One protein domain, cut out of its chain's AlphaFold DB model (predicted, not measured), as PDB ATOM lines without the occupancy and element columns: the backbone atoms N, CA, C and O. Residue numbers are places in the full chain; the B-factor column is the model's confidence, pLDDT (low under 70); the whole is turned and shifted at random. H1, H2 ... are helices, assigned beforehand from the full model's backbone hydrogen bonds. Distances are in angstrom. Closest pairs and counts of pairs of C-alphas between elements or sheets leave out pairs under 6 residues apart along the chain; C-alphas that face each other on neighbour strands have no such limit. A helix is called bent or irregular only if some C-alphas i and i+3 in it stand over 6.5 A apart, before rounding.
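This is residues 76 to 130 and 151 to 224 of the 224 residues of an uncharacterized protein of Entamoeba histolytica (UniProt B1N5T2). Three long helices, H1, H5 and H6a, lie side by side as a loose bundle, with H4 packed on H1, H2 and H3 at one end, and residues 211 to 217 sticking out at the other. The printed part has 129 residues, six named helices, H1 to H6, and no named strand: all helix, loose, radius of gyration of the C-alphas 17.5 A, spans 52 by 36 by 24 A.

H1, residues 76 to 96, touches H4, residues 117 to 129, closest C-alphas Gln 86 and Ala 126, 5.6 A, and H5, residues 151 to 177, only just irregular with C-alphas 154 and 157 6.6 A apart. H6, residues 182 to 213, assigned as one helix by its hydrogen bonds, is bent, C-alphas 202 and 205 being 6.9 A apart; its arm H6a, residues 182 to 202, touches H1 and makes a hairpin with H5. Every O i to N i+4 pair is within hydrogen-bond range in H1, H4 and H6a.

H1 begins at C-alpha 76 (214.257, 188.552, 333.581); H5 spans 37.9 A.

Residues 131 to 150 are not printed, a 17.4 A gap between C-alphas 130 and 151; residues 214 to 224 have pLDDT under 70.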
ATOM      1  N   PRO A  76     213.169 187.733 334.114       85.56
ATOM      2  CA  PRO A  76     214.257 188.552 333.581       85.56
ATOM      3  C   PRO A  76     214.410 189.890 334.310       85.56
ATOM      4  O   PRO A  76     215.514 190.421 334.389       85.56
ATOM      5  N   PHE A  77     213.331 190.424 334.889       86.62
ATOM      6  CA  PHE A  77     213.398 191.638 335.706       86.62
ATOM      7  C   PHE A  77     214.249 191.423 336.954       86.62
ATOM      8  O   PHE A  77     215.056 192.279 337.302       86.62
ATOM      9  N   TYR A  78     214.118 190.254 337.588       89.25
ATOM     10  CA  TYR A  78     214.952 189.896 338.729       89.25
ATOM     11  C   TYR A  78     216.431 189.840 338.330       89.25
ATOM     12  O   TYR A  78     217.269 190.396 339.030       89.25
ATOM     13  N   LEU A  79     216.743 189.244 337.173       90.31
ATOM     14  CA  LEU A  79     218.112 189.161 336.654       90.31
ATOM     15  C   LEU A  79     218.704 190.537 336.312       90.31
ATOM     16  O   LEU A  79     219.874 190.778 336.595       90.31
ATOM     17  N   LEU A  80     217.911 191.453 335.749       90.75
ATOM     18  CA  LEU A  80     218.355 192.823 335.466       90.75
ATOM     19  C   LEU A  80     218.636 193.609 336.755       90.75
ATOM     20  O   LEU A  80     219.678 194.252 336.864       90.75
ATOM     21  N   ILE A  81     217.750 193.522 337.752       92.00
ATOM     22  CA  ILE A  81     217.970 194.157 339.062       92.00
ATOM     23  C   ILE A  81     219.181 193.516 339.755       92.00
ATOM     24  O   ILE A  81     219.979 194.219 340.366       92.00
ATOM     25  N   GLN A  82     219.355 192.193 339.638       92.50
ATOM     26  CA  GLN A  82     220.537 191.476 340.132       92.50
ATOM     27  C   GLN A  82     221.816 192.009 339.508       92.50
ATOM     28  O   GLN A  82     222.782 192.236 340.229       92.50
ATOM     29  N   PHE A  83     221.813 192.263 338.204       93.81
ATOM     30  CA  PHE A  83     222.963 192.830 337.518       93.81
ATOM     31  C   PHE A  83     223.333 194.206 338.085       93.81
ATOM     32  O   PHE A  83     224.477 194.413 338.482       93.81
ATOM     33  N   ILE A  84     222.356 195.115 338.188       93.44
ATOM     34  CA  ILE A  84     222.565 196.464 338.738       93.44
ATOM     35  C   ILE A  84     223.103 196.377 340.170       93.44
ATOM     36  O   ILE A  84     224.106 197.011 340.477       93.44
ATOM     37  N   ASN A  85     222.493 195.533 341.009       95.06
ATOM     38  CA  ASN A  85     222.918 195.321 342.390       95.06
ATOM     39  C   ASN A  85     224.386 194.878 342.488       95.06
ATOM     40  O   ASN A  85     225.151 195.432 343.273       95.06
ATOM     41  N   GLN A  86     224.794 193.887 341.688       95.50
ATOM     42  CA  GLN A  86     226.167 193.377 341.717       95.50
ATOM     43  C   GLN A  86     227.170 194.454 341.308       95.50
ATOM     44  O   GLN A  86     228.174 194.637 341.986       95.50
ATOM     45  N   VAL A  87     226.871 195.219 340.258       95.62
ATOM     46  CA  VAL A  87     227.744 196.303 339.789       95.62
ATOM     47  C   VAL A  87     227.889 197.404 340.835       95.62
ATOM     48  O   VAL A  87     229.008 197.818 341.126       95.62
ATOM     49  N   THR A  88     226.791 197.863 341.442       94.88
ATOM     50  CA  THR A  88     226.859 198.914 342.467       94.88
ATOM     51  C   THR A  88     227.495 198.414 343.759       94.88
ATOM     52  O   THR A  88     228.222 199.160 344.404       94.88
ATOM     53  N   THR A  89     227.294 197.144 344.121       95.88
ATOM     54  CA  THR A  89     227.959 196.535 345.284       95.88
ATOM     55  C   THR A  89     229.468 196.443 345.066       95.88
ATOM     56  O   THR A  89     230.231 196.778 345.968       95.88
ATOM     57  N   VAL A  90     229.902 196.043 343.866       96.38
ATOM     58  CA  VAL A  90     231.316 196.024 343.459       96.38
ATOM     59  C   VAL A  90     231.908 197.430 343.502       96.38
ATOM     60  O   VAL A  90     232.940 197.616 344.136       96.38
ATOM     61  N   ALA A  91     231.242 198.426 342.907       94.88
ATOM     62  CA  ALA A  91     231.715 199.812 342.909       94.88
ATOM     63  C   ALA A  91     231.866 200.369 344.337       94.88
ATOM     64  O   ALA A  91     232.919 200.898 344.686       94.88
ATOM     65  N   ASN A  92     230.853 200.172 345.189       94.50
ATOM     66  CA  ASN A  92     230.911 200.534 346.605       94.50
ATOM     67  C   ASN A  92     232.075 199.838 347.326       94.50
ATOM     68  O   ASN A  92     232.809 200.477 348.077       94.50
ATOM     69  N   ALA A  93     232.240 198.530 347.110       93.44
ATOM     70  CA  ALA A  93     233.282 197.746 347.760       93.44
ATOM     71  C   ALA A  93     234.689 198.166 347.316       93.44
ATOM     72  O   ALA A  93     235.574 198.193 348.165       93.44
ATOM     73  N   CYS A  94     234.899 198.509 346.041       92.94
ATOM     74  CA  CYS A  94     236.177 199.039 345.564       92.94
ATOM     75  C   CYS A  94     236.527 200.350 346.264       92.94
ATOM     76  O   CYS A  94     237.565 200.402 346.908       92.94
ATOM     77  N   ILE A  95     235.627 201.340 346.245       91.19
ATOM     78  CA  ILE A  95     235.898 202.643 346.868       91.19
ATOM     79  C   ILE A  95     236.139 202.493 348.376       91.19
ATOM     80  O   ILE A  95     237.101 203.018 348.922       91.19
ATOM     81  N   THR A  96     235.289 201.725 349.063       89.38
ATOM     82  CA  THR A  96     235.377 201.561 350.526       89.38
ATOM     83  C   THR A  96     236.665 200.850 350.961       89.38
ATOM     84  O   THR A  96     237.117 201.052 352.085       89.38
ATOM     85  N   ASN A  97     237.240 200.001 350.099       88.94
ATOM     86  CA  ASN A  97     238.455 199.241 350.397       88.94
ATOM     87  C   ASN A  97     239.694 199.741 349.634       88.94
ATOM     88  O   ASN A  97     240.715 199.058 349.673       88.94
ATOM     89  N   ALA A  98     239.627 200.891 348.954       86.44
ATOM     90  CA  ALA A  98     240.701 201.389 348.091       86.44
ATOM     91  C   ALA A  98     242.035 201.533 348.846       86.44
ATOM     92  O   ALA A  98     243.043 200.966 348.427       86.44
ATOM     93  N   THR A  99     242.003 202.147 350.032       82.44
ATOM     94  CA  THR A  99     243.182 202.354 350.891       82.44
ATOM     95  C   THR A  99     243.835 201.052 351.355       82.44
ATOM     96  O   THR A  99     245.064 200.928 351.380       82.44
ATOM     97  N   TYR A 100     243.024 200.039 351.681       82.06
ATOM     98  CA  TYR A 100     243.526 198.710 352.023       82.06
ATOM     99  C   TYR A 100     244.167 198.053 350.800       82.06
ATOM    100  O   TYR A 100     245.280 197.552 350.894       82.06
ATOM    101  N   ILE A 101     243.508 198.098 349.637       84.69
ATOM    102  CA  ILE A 101     244.025 197.519 348.388       84.69
ATOM    103  C   ILE A 101     245.372 198.146 348.010       84.69
ATOM    104  O   ILE A 101     246.294 197.410 347.654       84.69
ATOM    105  N   HIS A 102     245.506 199.470 348.125       83.00
ATOM    106  CA  HIS A 102     246.753 200.176 347.843       83.00
ATOM    107  C   HIS A 102     247.875 199.748 348.802       83.00
ATOM    108  O   HIS A 102     248.956 199.357 348.359       83.00
ATOM    109  N   SER A 103     247.590 199.690 350.106       78.44
ATOM    110  CA  SER A 103     248.538 199.214 351.128       78.44
ATOM    111  C   SER A 103     248.995 197.768 350.884       78.44
ATOM    112  O   SER A 103     250.161 197.418 351.074       78.44
ATOM    113  N   CYS A 104     248.106 196.915 350.374       81.00
ATOM    114  CA  CYS A 104     248.398 195.508 350.114       81.00
ATOM    115  C   CYS A 104     249.430 195.249 349.010       81.00
ATOM    116  O   CYS A 104     250.017 194.163 348.981       81.00
ATOM    117  N   VAL A 105     249.678 196.219 348.124       79.81
ATOM    118  CA  VAL A 105     250.729 196.122 347.097       79.81
ATOM    119  C   VAL A 105     252.122 196.059 347.737       79.81
ATOM    120  O   VAL A 105     253.009 195.406 347.189       79.81
ATOM    121  N   TYR A 106     252.297 196.664 348.915       79.38
ATOM    122  CA  TYR A 106     253.589 196.793 349.593       79.38
ATOM    123  C   TYR A 106     253.823 195.705 350.653       79.38
ATOM    124  O   TYR A 106     254.918 195.154 350.739       79.38
ATOM    125  N   ILE A 107     252.787 195.349 351.418       76.19
ATOM    126  CA  ILE A 107     252.863 194.386 352.538       76.19
ATOM    127  C   ILE A 107     252.825 192.926 352.038       76.19
ATOM    128  O   ILE A 107     253.387 192.011 352.640       76.19
ATOM    129  N   GLY A 108     252.180 192.691 350.892       75.88
ATOM    130  CA  GLY A 108     252.045 191.373 350.278       75.88
ATOM    131  C   GLY A 108     250.749 190.630 350.637       75.88
ATOM    132  O   GLY A 108     250.058 190.900 351.619       75.88
ATOM    133  N   PHE A 109     250.403 189.641 349.804       75.12
ATOM    134  CA  PHE A 109     249.074 189.008 349.788       75.12
ATOM    135  C   PHE A 109     248.684 188.298 351.095       75.12
ATOM    136  O   PHE A 109     247.522 188.326 351.490       75.12
ATOM    137  N   SER A 110     249.639 187.654 351.775       73.44
ATOM    138  CA  SER A 110     249.341 186.786 352.927       73.44
ATOM    139  C   SER A 110     248.849 187.539 354.168       73.44
ATOM    140  O   SER A 110     247.973 187.036 354.868       73.44
ATOM    141  N   GLN A 111     249.365 188.746 354.407       75.81
ATOM    142  CA  GLN A 111     248.972 189.594 355.537       75.81
ATOM    143  C   GLN A 111     247.737 190.439 355.210       75.81
ATOM    144  O   GLN A 111     246.944 190.745 356.091       75.81
ATOM    145  N   CYS A 112     247.536 190.750 353.931       80.94
ATOM    146  CA  CYS A 112     246.414 191.543 353.447       80.94
ATOM    147  C   CYS A 112     245.097 190.755 353.314       80.94
ATOM    148  O   CYS A 112     244.005 191.287 353.540       80.94
ATOM    149  N   PHE A 113     245.183 189.478 352.933       82.06
ATOM    150  CA  PHE A 113     244.012 188.655 352.639       82.06
ATOM    151  C   PHE A 113     242.935 188.672 353.742       82.06
ATOM    152  O   PHE A 113     241.763 188.774 353.380       82.06
ATOM    153  N   PRO A 114     243.268 188.639 355.052       82.75
ATOM    154  CA  PRO A 114     242.278 188.720 356.125       82.75
ATOM    155  C   PRO A 114     241.372 189.952 356.089       82.75
ATOM    156  O   PRO A 114     240.175 189.823 356.345       82.75
ATOM    157  N   VAL A 115     241.905 191.120 355.731       81.75
ATOM    158  CA  VAL A 115     241.134 192.373 355.657       81.75
ATOM    159  C   VAL A 115     240.320 192.435 354.361       81.75
ATOM    160  O   VAL A 115     239.172 192.877 354.365       81.75
ATOM    161  N   LEU A 116     240.846 191.880 353.265       86.88
ATOM    162  CA  LEU A 116     240.170 191.840 351.962       86.88
ATOM    163  C   LEU A 116     239.247 190.627 351.746       86.88
ATOM    164  O   LEU A 116     238.767 190.430 350.625       86.88
ATOM    165  N   VAL A 117     238.939 189.816 352.768       88.50
ATOM    166  CA  VAL A 117     238.060 188.635 352.596       88.50
ATOM    167  C   VAL A 117     236.691 189.032 352.046       88.50
ATOM    168  O   VAL A 117     236.231 188.462 351.057       88.50
ATOM    169  N   SER A 118     236.047 190.033 352.651       88.38
ATOM    170  CA  SER A 118     234.709 190.486 352.245       88.38
ATOM    171  C   SER A 118     234.704 191.069 350.832       88.38
ATOM    172  O   SER A 118     233.801 190.784 350.044       88.38
ATOM    173  N   TRP A 119     235.736 191.842 350.486       91.00
ATOM    174  CA  TRP A 119     235.920 192.378 349.138       91.00
ATOM    175  C   TRP A 119     236.089 191.250 348.111       91.00
ATOM    176  O   TRP A 119     235.369 191.201 347.111       91.00
ATOM    177  N   THR A 120     236.955 190.277 348.410       90.44
ATOM    178  CA  THR A 120     237.191 189.097 347.564       90.44
ATOM    179  C   THR A 120     235.907 188.297 347.347       90.44
ATOM    180  O   THR A 120     235.601 187.895 346.221       90.44
ATOM    181  N   GLN A 121     235.110 188.109 348.402       91.94
ATOM    182  CA  GLN A 121     233.817 187.436 348.320       91.94
ATOM    183  C   GLN A 121     232.856 188.166 347.369       91.94
ATOM    184  O   GLN A 121     232.224 187.520 346.533       91.94
ATOM    185  N   ILE A 122     232.746 189.494 347.470       93.69
ATOM    186  CA  ILE A 122     231.877 190.300 346.597       93.69
ATOM    187  C   ILE A 122     232.300 190.156 345.130       93.69
ATOM    188  O   ILE A 122     231.448 189.887 344.281       93.69
ATOM    189  N   MET A 123     233.599 190.263 344.834       93.00
ATOM    190  CA  MET A 123     234.110 190.119 343.464       93.00
ATOM    191  C   MET A 123     233.812 188.739 342.886       93.00
ATOM    192  O   MET A 123     233.338 188.621 341.755       93.00
ATOM    193  N   LEU A 124     234.027 187.688 343.676       91.50
ATOM    194  CA  LEU A 124     233.752 186.325 343.246       91.50
ATOM    195  C   LEU A 124     232.261 186.104 342.965       91.50
ATOM    196  O   LEU A 124     231.904 185.495 341.956       91.50
ATOM    197  N   LEU A 125     231.375 186.627 343.815       91.88
ATOM    198  CA  LEU A 125     229.933 186.545 343.584       91.88
ATOM    199  C   LEU A 125     229.520 187.320 342.331       91.88
ATOM    200  O   LEU A 125     228.732 186.799 341.541       91.88
ATOM    201  N   ALA A 126     230.083 188.505 342.094       92.88
ATOM    202  CA  ALA A 126     229.826 189.266 340.876       92.88
ATOM    203  C   ALA A 126     230.239 188.481 339.619       92.88
ATOM    204  O   ALA A 126     229.455 188.388 338.671       92.88
ATOM    205  N   MET A 127     231.407 187.827 339.631       90.62
ATOM    206  CA  MET A 127     231.867 186.977 338.522       90.62
ATOM    207  C   MET A 127     230.910 185.820 338.219       90.62
ATOM    208  O   MET A 127     230.752 185.439 337.061       90.62
ATOM    209  N   VAL A 128     230.251 185.263 339.237       89.19
ATOM    210  CA  VAL A 128     229.306 184.154 339.054       89.19
ATOM    211  C   VAL A 128     227.911 184.648 338.656       89.19
ATOM    212  O   VAL A 128     227.263 184.036 337.800       89.19
ATOM    213  N   TYR A 129     227.432 185.743 339.249       89.81
ATOM    214  CA  TYR A 129     226.074 186.251 339.044       89.81
ATOM    215  C   TYR A 129     225.907 187.062 337.754       89.81
ATOM    216  O   TYR A 129     224.875 186.921 337.100       89.81
ATOM    217  N   LEU A 130     226.889 187.871 337.341       90.88
ATOM    218  CA  LEU A 130     226.762 188.707 336.136       90.88
ATOM    219  C   LEU A 130     226.523 187.887 334.851       90.88
ATOM    220  O   LEU A 130     225.626 188.247 334.087       90.88
ATOM    221  N   LEU A 151     212.575 192.228 325.722       88.88
ATOM    222  CA  LEU A 151     212.844 193.295 326.678       88.88
ATOM    223  C   LEU A 151     214.223 193.150 327.347       88.88
ATOM    224  O   LEU A 151     215.016 194.077 327.206       88.88
ATOM    225  N   PRO A 152     214.585 192.022 327.999       89.00
ATOM    226  CA  PRO A 152     215.923 191.880 328.570       89.00
ATOM    227  C   PRO A 152     217.025 191.927 327.511       89.00
ATOM    228  O   PRO A 152     218.084 192.468 327.797       89.00
ATOM    229  N   LEU A 153     216.783 191.446 326.287       90.50
ATOM    230  CA  LEU A 153     217.747 191.556 325.189       90.50
ATOM    231  C   LEU A 153     218.040 193.020 324.805       90.50
ATOM    232  O   LEU A 153     219.190 193.361 324.551       90.50
ATOM    233  N   ILE A 154     217.016 193.880 324.781       90.38
ATOM    234  CA  ILE A 154     217.152 195.317 324.488       90.38
ATOM    235  C   ILE A 154     217.749 196.072 325.685       90.38
ATOM    236  O   ILE A 154     218.581 196.958 325.505       90.38
ATOM    237  N   CYS A 155     217.348 195.725 326.909       91.06
ATOM    238  CA  CYS A 155     217.839 196.372 328.124       91.06
ATOM    239  C   CYS A 155     219.283 195.981 328.464       91.06
ATOM    240  O   CYS A 155     220.001 196.795 329.037       91.06
ATOM    241  N   LEU A 156     219.727 194.772 328.111       90.44
ATOM    242  CA  LEU A 156     221.064 194.269 328.429       90.44
ATOM    243  C   LEU A 156     222.202 195.211 327.991       90.44
ATOM    244  O   LEU A 156     222.999 195.571 328.855       90.44
ATOM    245  N   PRO A 157     222.313 195.655 326.720       91.69
ATOM    246  CA  PRO A 157     223.390 196.561 326.318       91.69
ATOM    247  C   PRO A 157     223.337 197.897 327.067       91.69
ATOM    248  O   PRO A 157     224.381 198.425 327.434       91.69
ATOM    249  N   ILE A 158     222.137 198.414 327.353       91.44
ATOM    250  CA  ILE A 158     221.957 199.652 328.125       91.44
ATOM    251  C   ILE A 158     222.510 199.465 329.542       91.44
ATOM    252  O   ILE A 158     223.290 200.287 330.014       91.44
ATOM    253  N   VAL A 159     222.154 198.361 330.201       90.88
ATOM    254  CA  VAL A 159     222.640 198.034 331.547       90.88
ATOM    255  C   VAL A 159     224.153 197.810 331.549       90.88
ATOM    256  O   VAL A 159     224.823 198.303 332.450       90.88
ATOM    257  N   ILE A 160     224.715 197.143 330.537       91.69
ATOM    258  CA  ILE A 160     226.170 196.964 330.403       91.69
ATOM    259  C   ILE A 160     226.876 198.315 330.263       91.69
ATOM    260  O   ILE A 160     227.848 198.555 330.973       91.69
ATOM    261  N   ILE A 161     226.382 199.217 329.407       93.44
ATOM    262  CA  ILE A 161     226.967 200.556 329.228       93.44
ATOM    263  C   ILE A 161     226.924 201.343 330.539       93.44
ATOM    264  O   ILE A 161     227.947 201.874 330.961       93.44
ATOM    265  N   ILE A 162     225.771 201.374 331.214       90.69
ATOM    266  CA  ILE A 162     225.632 202.028 332.523       90.69
ATOM    267  C   ILE A 162     226.617 201.425 333.525       90.69
ATOM    268  O   ILE A 162     227.223 202.149 334.303       90.69
ATOM    269  N   SER A 163     226.824 200.113 333.477       91.44
ATOM    270  CA  SER A 163     227.717 199.423 334.404       91.44
ATOM    271  C   SER A 163     229.187 199.720 334.144       91.44
ATOM    272  O   SER A 163     229.941 199.904 335.092       91.44
ATOM    273  N   ILE A 164     229.589 199.834 332.876       92.81
ATOM    274  CA  ILE A 164     230.928 200.305 332.502       92.81
ATOM    275  C   ILE A 164     231.134 201.736 332.999       92.81
ATOM    276  O   ILE A 164     232.193 202.036 333.536       92.81
ATOM    277  N   ILE A 165     230.123 202.603 332.881       91.19
ATOM    278  CA  ILE A 165     230.189 203.970 333.411       91.19
ATOM    279  C   ILE A 165     230.325 203.943 334.938       91.19
ATOM    280  O   ILE A 165     231.229 204.580 335.461       91.19
ATOM    281  N   CYS A 166     229.494 203.176 335.652       91.50
ATOM    282  CA  CYS A 166     229.543 203.077 337.115       91.50
ATOM    283  C   CYS A 166     230.851 202.484 337.653       91.50
ATOM    284  O   CYS A 166     231.293 202.868 338.730       91.50
ATOM    285  N   LEU A 167     231.458 201.531 336.946       92.44
ATOM    286  CA  LEU A 167     232.754 200.983 337.341       92.44
ATOM    287  C   LEU A 167     233.904 201.897 336.912       92.44
ATOM    288  O   LEU A 167     234.894 201.981 337.623       92.44
ATOM    289  N   GLY A 168     233.773 202.603 335.788       91.06
ATOM    290  CA  GLY A 168     234.765 203.562 335.303       91.06
ATOM    291  C   GLY A 168     234.843 204.838 336.141       91.06
ATOM    292  O   GLY A 168     235.905 205.452 336.210       91.06
ATOM    293  N   THR A 169     233.760 205.221 336.822       89.25
ATOM    294  CA  THR A 169     233.774 206.340 337.773       89.25
ATOM    295  C   THR A 169     234.617 206.051 339.010       89.25
ATOM    296  O   THR A 169     235.139 206.998 339.574       89.25
ATOM    297  N   VAL A 170     234.805 204.788 339.409       91.38
ATOM    298  CA  VAL A 170     235.622 204.423 340.584       91.38
ATOM    299  C   VAL A 170     237.081 204.881 340.437       91.38
ATOM    300  O   VAL A 170     237.476 205.775 341.184       91.38
ATOM    301  N   PRO A 171     237.867 204.396 339.450       91.12
ATOM    302  CA  PRO A 171     239.248 204.841 339.298       91.12
ATOM    303  C   PRO A 171     239.321 206.329 338.952       91.12
ATOM    304  O   PRO A 171     240.238 207.011 339.387       91.12
ATOM    305  N   LEU A 172     238.355 206.868 338.195       90.00
ATOM    306  CA  LEU A 172     238.335 208.297 337.877       90.00
ATOM    307  C   LEU A 172     238.258 209.159 339.144       90.00
ATOM    308  O   LEU A 172     239.005 210.126 339.247       90.00
ATOM    309  N   LEU A 173     237.385 208.803 340.090       87.75
ATOM    310  CA  LEU A 173     237.243 209.506 341.366       87.75
ATOM    311  C   LEU A 173     238.503 209.363 342.222       87.75
ATOM    312  O   LEU A 173     238.998 210.368 342.728       87.75
ATOM    313  N   GLU A 174     239.070 208.156 342.293       86.81
ATOM    314  CA  GLU A 174     240.339 207.899 342.988       86.81
ATOM    315  C   GLU A 174     241.487 208.754 342.415       86.81
ATOM    316  O   GLU A 174     242.274 209.306 343.176       86.81
ATOM    317  N   PHE A 175     241.551 208.953 341.091       87.44
ATOM    318  CA  PHE A 175     242.565 209.810 340.463       87.44
ATOM    319  C   PHE A 175     242.319 211.315 340.642       87.44
ATOM    320  O   PHE A 175     243.284 212.077 340.668       87.44
ATOM    321  N   THR A 176     241.063 211.776 340.692       85.69
ATOM    322  CA  THR A 176     240.757 213.219 340.749       85.69
ATOM    323  C   THR A 176     240.635 213.773 342.163       85.69
ATOM    324  O   THR A 176     241.080 214.889 342.403       85.69
ATOM    325  N   ASP A 177     239.993 213.026 343.061       83.00
ATOM    326  CA  ASP A 177     239.656 213.449 344.430       83.00
ATOM    327  C   ASP A 177     240.505 212.705 345.479       83.00
ATOM    328  O   ASP A 177     240.601 213.133 346.626       83.00
ATOM    329  N   GLY A 178     241.169 211.615 345.078       82.31
ATOM    330  CA  GLY A 178     241.921 210.740 345.969       82.31
ATOM    331  C   GLY A 178     241.052 209.650 346.600       82.31
ATOM    332  O   GLY A 178     239.818 209.695 346.574       82.31
ATOM    333  N   GLU A 179     241.712 208.660 347.202       81.19
ATOM    334  CA  GLU A 179     241.064 207.547 347.916       81.19
ATOM    335  C   GLU A 179     240.273 208.031 349.146       81.19
ATOM    336  O   GLU A 179     239.246 207.455 349.499       81.19
ATOM    337  N   CYS A 180     240.731 209.128 349.759       81.56
ATOM    338  CA  CYS A 180     240.149 209.737 350.956       81.56
ATOM    339  C   CYS A 180     239.342 211.011 350.687       81.56
ATOM    340  O   CYS A 180     238.985 211.721 351.627       81.56
ATOM    341  N   GLY A 181     239.064 211.315 349.421       80.25
ATOM    342  CA  GLY A 181     238.296 212.491 349.051       80.25
ATOM    343  C   GLY A 181     236.823 212.398 349.471       80.25
ATOM    344  O   GLY A 181     236.199 211.328 349.437       80.25
ATOM    345  N   ASP A 182     236.248 213.532 349.876       81.00
ATOM    346  CA  ASP A 182     234.852 213.623 350.323       81.00
ATOM    347  C   ASP A 182     233.863 213.276 349.187       81.00
ATOM    348  O   ASP A 182     232.796 212.691 349.419       81.00
ATOM    349  N   ILE A 183     234.216 213.578 347.930       82.81
ATOM    350  CA  ILE A 183     233.393 213.246 346.760       82.81
ATOM    351  C   ILE A 183     233.439 211.736 346.527       82.81
ATOM    352  O   ILE A 183     232.384 211.116 346.352       82.81
ATOM    353  N   THR A 184     234.628 211.131 346.582       85.81
ATOM    354  CA  THR A 184     234.823 209.676 346.486       85.81
ATOM    355  C   THR A 184     233.984 208.929 347.531       85.81
ATOM    356  O   THR A 184     233.206 208.033 347.180       85.81
ATOM    357  N   GLY A 185     234.038 209.356 348.799       84.62
ATOM    358  CA  GLY A 185     233.209 208.806 349.879       84.62
ATOM    359  C   GLY A 185     231.704 208.954 349.621       84.62
ATOM    360  O   GLY A 185     230.940 207.992 349.758       84.62
ATOM    361  N   GLY A 186     231.257 210.119 349.146       85.38
ATOM    362  CA  GLY A 186     229.852 210.336 348.795       85.38
ATOM    363  C   GLY A 186     229.342 209.405 347.688       85.38
ATOM    364  O   GLY A 186     228.219 208.898 347.771       85.38
ATOM    365  N   PHE A 187     230.162 209.109 346.675       88.31
ATOM    366  CA  PHE A 187     229.807 208.137 345.634       88.31
ATOM    367  C   PHE A 187     229.709 206.709 346.173       88.31
ATOM    368  O   PHE A 187     228.767 206.001 345.805       88.31
ATOM    369  N   ALA A 188     230.610 206.299 347.071       90.00
ATOM    370  CA  ALA A 188     230.499 205.007 347.751       90.00
ATOM    371  C   ALA A 188     229.140 204.878 348.450       90.00
ATOM    372  O   ALA A 188     228.393 203.933 348.192       90.00
ATOM    373  N   PHE A 189     228.744 205.892 349.221       89.12
ATOM    374  CA  PHE A 189     227.453 205.910 349.904       89.12
ATOM    375  C   PHE A 189     226.262 205.787 348.939       89.12
ATOM    376  O   PHE A 189     225.339 205.002 349.177       89.12
ATOM    377  N   VAL A 190     226.288 206.507 347.811       90.06
ATOM    378  CA  VAL A 190     225.244 206.412 346.777       90.06
ATOM    379  C   VAL A 190     225.167 204.999 346.194       90.06
ATOM    380  O   VAL A 190     224.069 204.443 346.089       90.06
ATOM    381  N   TYR A 191     226.303 204.387 345.850       92.19
ATOM    382  CA  TYR A 191     226.331 203.004 345.368       92.19
ATOM    383  C   TYR A 191     225.815 202.017 346.420       92.19
ATOM    384  O   TYR A 191     225.054 201.108 346.075       92.19
ATOM    385  N   GLY A 192     226.154 202.230 347.693       91.81
ATOM    386  CA  GLY A 192     225.636 201.467 348.825       91.81
ATOM    387  C   GLY A 192     224.112 201.554 348.954       91.81
ATOM    388  O   GLY A 192     223.450 200.524 349.093       91.81
ATOM    389  N   ILE A 193     223.525 202.750 348.826       92.25
ATOM    390  CA  ILE A 193     222.062 202.929 348.828       92.25
ATOM    391  C   ILE A 193     221.420 202.185 347.659       92.25
ATOM    392  O   ILE A 193     220.431 201.476 347.854       92.25
ATOM    393  N   ILE A 194     221.956 202.334 346.444       91.94
ATOM    394  CA  ILE A 194     221.391 201.672 345.260       91.94
ATOM    395  C   ILE A 194     221.421 200.151 345.444       91.94
ATOM    396  O   ILE A 194     220.404 199.492 345.208       91.94
ATOM    397  N   ALA A 195     222.541 199.605 345.922       93.38
ATOM    398  CA  ALA A 195     222.672 198.185 346.231       93.38
ATOM    399  C   ALA A 195     221.633 197.738 347.273       93.38
ATOM    400  O   ALA A 195     220.883 196.787 347.037       93.38
ATOM    401  N   ALA A 196     221.505 198.468 348.385       92.44
ATOM    402  CA  ALA A 196     220.548 198.155 349.445       92.44
ATOM    403  C   ALA A 196     219.093 198.156 348.942       92.44
ATOM    404  O   ALA A 196     218.337 197.221 349.214       92.44
ATOM    405  N   VAL A 197     218.705 199.160 348.151       92.94
ATOM    406  CA  VAL A 197     217.368 199.236 347.540       92.94
ATOM    407  C   VAL A 197     217.126 198.047 346.609       92.94
ATOM    408  O   VAL A 197     216.060 197.429 346.667       92.94
ATOM    409  N   CYS A 198     218.109 197.681 345.784       92.75
ATOM    410  CA  CYS A 198     217.989 196.531 344.893       92.75
ATOM    411  C   CYS A 198     217.810 195.221 345.670       92.75
ATOM    412  O   CYS A 198     216.922 194.437 345.327       92.75
ATOM    413  N   VAL A 199     218.586 195.002 346.738       90.94
ATOM    414  CA  VAL A 199     218.454 193.821 347.611       90.94
ATOM    415  C   VAL A 199     217.057 193.748 348.224       90.94
ATOM    416  O   VAL A 199     216.427 192.690 348.194       90.94
ATOM    417  N   ILE A 200     216.527 194.868 348.723       91.06
ATOM    418  CA  ILE A 200     215.173 194.914 349.292       91.06
ATOM    419  C   ILE A 200     214.142 194.492 348.242       91.06
ATOM    420  O   ILE A 200     213.305 193.633 348.522       91.06
ATOM    421  N   ILE A 201     214.212 195.038 347.027       90.75
ATOM    422  CA  ILE A 201     213.282 194.685 345.944       90.75
ATOM    423  C   ILE A 201     213.400 193.197 345.581       90.75
ATOM    424  O   ILE A 201     212.387 192.533 345.368       90.75
ATOM    425  N   GLN A 202     214.616 192.653 345.547       89.62
ATOM    426  CA  GLN A 202     214.875 191.251 345.213       89.62
ATOM    427  C   GLN A 202     214.351 190.279 346.268       89.62
ATOM    428  O   GLN A 202     213.806 189.225 345.930       89.62
ATOM    429  N   TRP A 203     214.538 190.598 347.547       84.81
ATOM    430  CA  TRP A 203     214.239 189.675 348.641       84.81
ATOM    431  C   TRP A 203     212.796 189.821 349.139       84.81
ATOM    432  O   TRP A 203     212.233 188.858 349.665       84.81
ATOM    433  N   SER A 204     212.143 190.964 348.892       86.00
ATOM    434  CA  SER A 204     210.750 191.221 349.294       86.00
ATOM    435  C   SER A 204     209.757 190.136 348.844       86.00
ATOM    436  O   SER A 204     208.993 189.661 349.690       86.00
ATOM    437  N   PRO A 205     209.756 189.663 347.578       81.38
ATOM    438  CA  PRO A 205     208.850 188.599 347.150       81.38
ATOM    439  C   PRO A 205     209.054 187.289 347.919       81.38
ATOM    440  O   PRO A 205     208.082 186.619 348.267       81.38
ATOM    441  N   GLN A 206     210.306 186.928 348.217       76.88
ATOM    442  CA  GLN A 206     210.638 185.691 348.929       76.88
ATOM    443  C   GLN A 206     210.186 185.756 350.391       76.88
ATOM    444  O   GLN A 206     209.568 184.816 350.901       76.88
ATOM    445  N   ILE A 207     210.417 186.898 351.041       82.06
ATOM    446  CA  ILE A 207     209.975 187.166 352.413       82.06
ATOM    447  C   ILE A 207     208.443 187.110 352.483       82.06
ATOM    448  O   ILE A 207     207.881 186.359 353.283       82.06
ATOM    449  N   TYR A 208     207.754 187.822 351.586       83.50
ATOM    450  CA  TYR A 208     206.292 187.841 351.523       83.50
ATOM    451  C   TYR A 208     205.691 186.443 351.316       83.50
ATOM    452  O   TYR A 208     204.761 186.044 352.023       83.50
ATOM    453  N   MET A 209     206.234 185.667 350.373       76.88
ATOM    454  CA  MET A 209     205.749 184.315 350.081       76.88
ATOM    455  C   MET A 209     205.954 183.361 351.261       76.88
ATOM    456  O   MET A 209     205.093 182.512 351.510       76.88
ATOM    457  N   THR A 210     207.041 183.531 352.015       78.56
ATOM    458  CA  THR A 210     207.318 182.751 353.229       78.56
ATOM    459  C   THR A 210     206.283 183.043 354.316       78.56
ATOM    460  O   THR A 210     205.675 182.110 354.850       78.56
ATOM    461  N   PHE A 211     205.983 184.319 354.575       80.69
ATOM    462  CA  PHE A 211     204.950 184.709 355.542       80.69
ATOM    463  C   PHE A 211     203.550 184.241 355.137       80.69
ATOM    464  O   PHE A 211     202.794 183.742 355.972       80.69
ATOM    465  N   ARG A 212     203.202 184.350 353.849       79.19
ATOM    466  CA  ARG A 212     201.878 183.958 353.353       79.19
ATOM    467  C   ARG A 212     201.651 182.450 353.414       79.19
ATOM    468  O   ARG A 212     200.534 182.018 353.687       79.19
ATOM    469  N   ARG A 213     202.677 181.641 353.133       72.25
ATOM    470  CA  ARG A 213     202.519 180.185 353.032       72.25
ATOM    471  C   ARG A 213     202.583 179.463 354.376       72.25
ATOM    472  O   ARG A 213     202.125 178.332 354.409       72.25
ATOM    473  N   LYS A 214     203.093 180.065 355.464       57.81
ATOM    474  CA  LYS A 214     203.249 179.437 356.806       57.81
ATOM    475  C   LYS A 214     203.902 178.037 356.797       57.81
ATOM    476  O   LYS A 214     203.794 177.293 357.766       57.81
ATOM    477  N   VAL A 215     204.583 177.666 355.713       55.53
ATOM    478  CA  VAL A 215     205.305 176.401 355.573       55.53
ATOM    479  C   VAL A 215     206.733 176.740 355.170       55.53
ATOM    480  O   VAL A 215     206.960 177.271 354.082       55.53
ATOM    481  N   CYS A 216     207.703 176.379 356.012       51.28
ATOM    482  CA  CYS A 216     209.136 176.416 355.700       51.28
ATOM    483  C   CYS A 216     209.513 175.303 354.702       51.28
ATOM    484  O   CYS A 216     210.374 174.474 354.969       51.28
ATOM    485  N   LYS A 217     208.839 175.230 353.549       42.09
ATOM    486  CA  LYS A 217     209.204 174.334 352.432       42.09
ATOM    487  C   LYS A 217     209.970 175.066 351.327       42.09
ATOM    488  O   LYS A 217     210.131 174.533 350.234       42.09
ATOM    489  N   PHE A 218     210.420 176.288 351.602       41.09
ATOM    490  CA  PHE A 218     210.874 177.232 350.588       41.09
ATOM    491  C   PHE A 218     212.356 177.612 350.713       41.09
ATOM    492  O   PHE A 218     212.722 178.773 350.630       41.09
ATOM    493  N   LEU A 219     213.218 176.607 350.859       42.53
ATOM    494  CA  LEU A 219     214.605 176.689 350.392       42.53
ATOM    495  C   LEU A 219     214.789 175.723 349.210       42.53
ATOM    496  O   LEU A 219     215.738 174.950 349.152       42.53
ATOM    497  N   ASN A 220     213.809 175.684 348.301       34.12
ATOM    498  CA  ASN A 220     213.925 174.934 347.060       34.12
ATOM    499  C   ASN A 220     213.489 175.820 345.894       34.12
ATOM    500  O   ASN A 220     212.404 176.399 345.881       34.12
ATOM    501  N   PHE A 221     214.412 175.949 344.953       41.50
ATOM    502  CA  PHE A 221     214.476 176.887 343.840       41.50
ATOM    503  C   PHE A 221     213.376 176.600 342.800       41.50
ATOM    504  O   PHE A 221     213.660 176.036 341.748       41.50
ATOM    505  N   ASN A 222     212.110 176.891 343.114       36.31
ATOM    506  CA  ASN A 222     210.965 176.802 342.197       36.31
ATOM    507  C   ASN A 222     209.886 177.828 342.599       36.31
ATOM    508  O   ASN A 222     208.846 177.460 343.150       36.31
ATOM    509  N   ILE A 223     210.113 179.117 342.332       37.56
ATOM    510  CA  ILE A 223     209.005 180.069 342.147       37.56
ATOM    511  C   ILE A 223     208.926 180.346 340.652       37.56
ATOM    512  O   ILE A 223     209.794 181.036 340.139       37.56
ATOM    513  N   ILE A 224     207.924 179.700 340.045       36.78
ATOM    514  CA  ILE A 224     207.061 180.121 338.924       36.78
ATOM    515  C   ILE A 224     207.684 181.110 337.940       36.78
ATOM    516  O   ILE A 224     207.853 182.291 338.317       36.78
TER     517      ILE A 224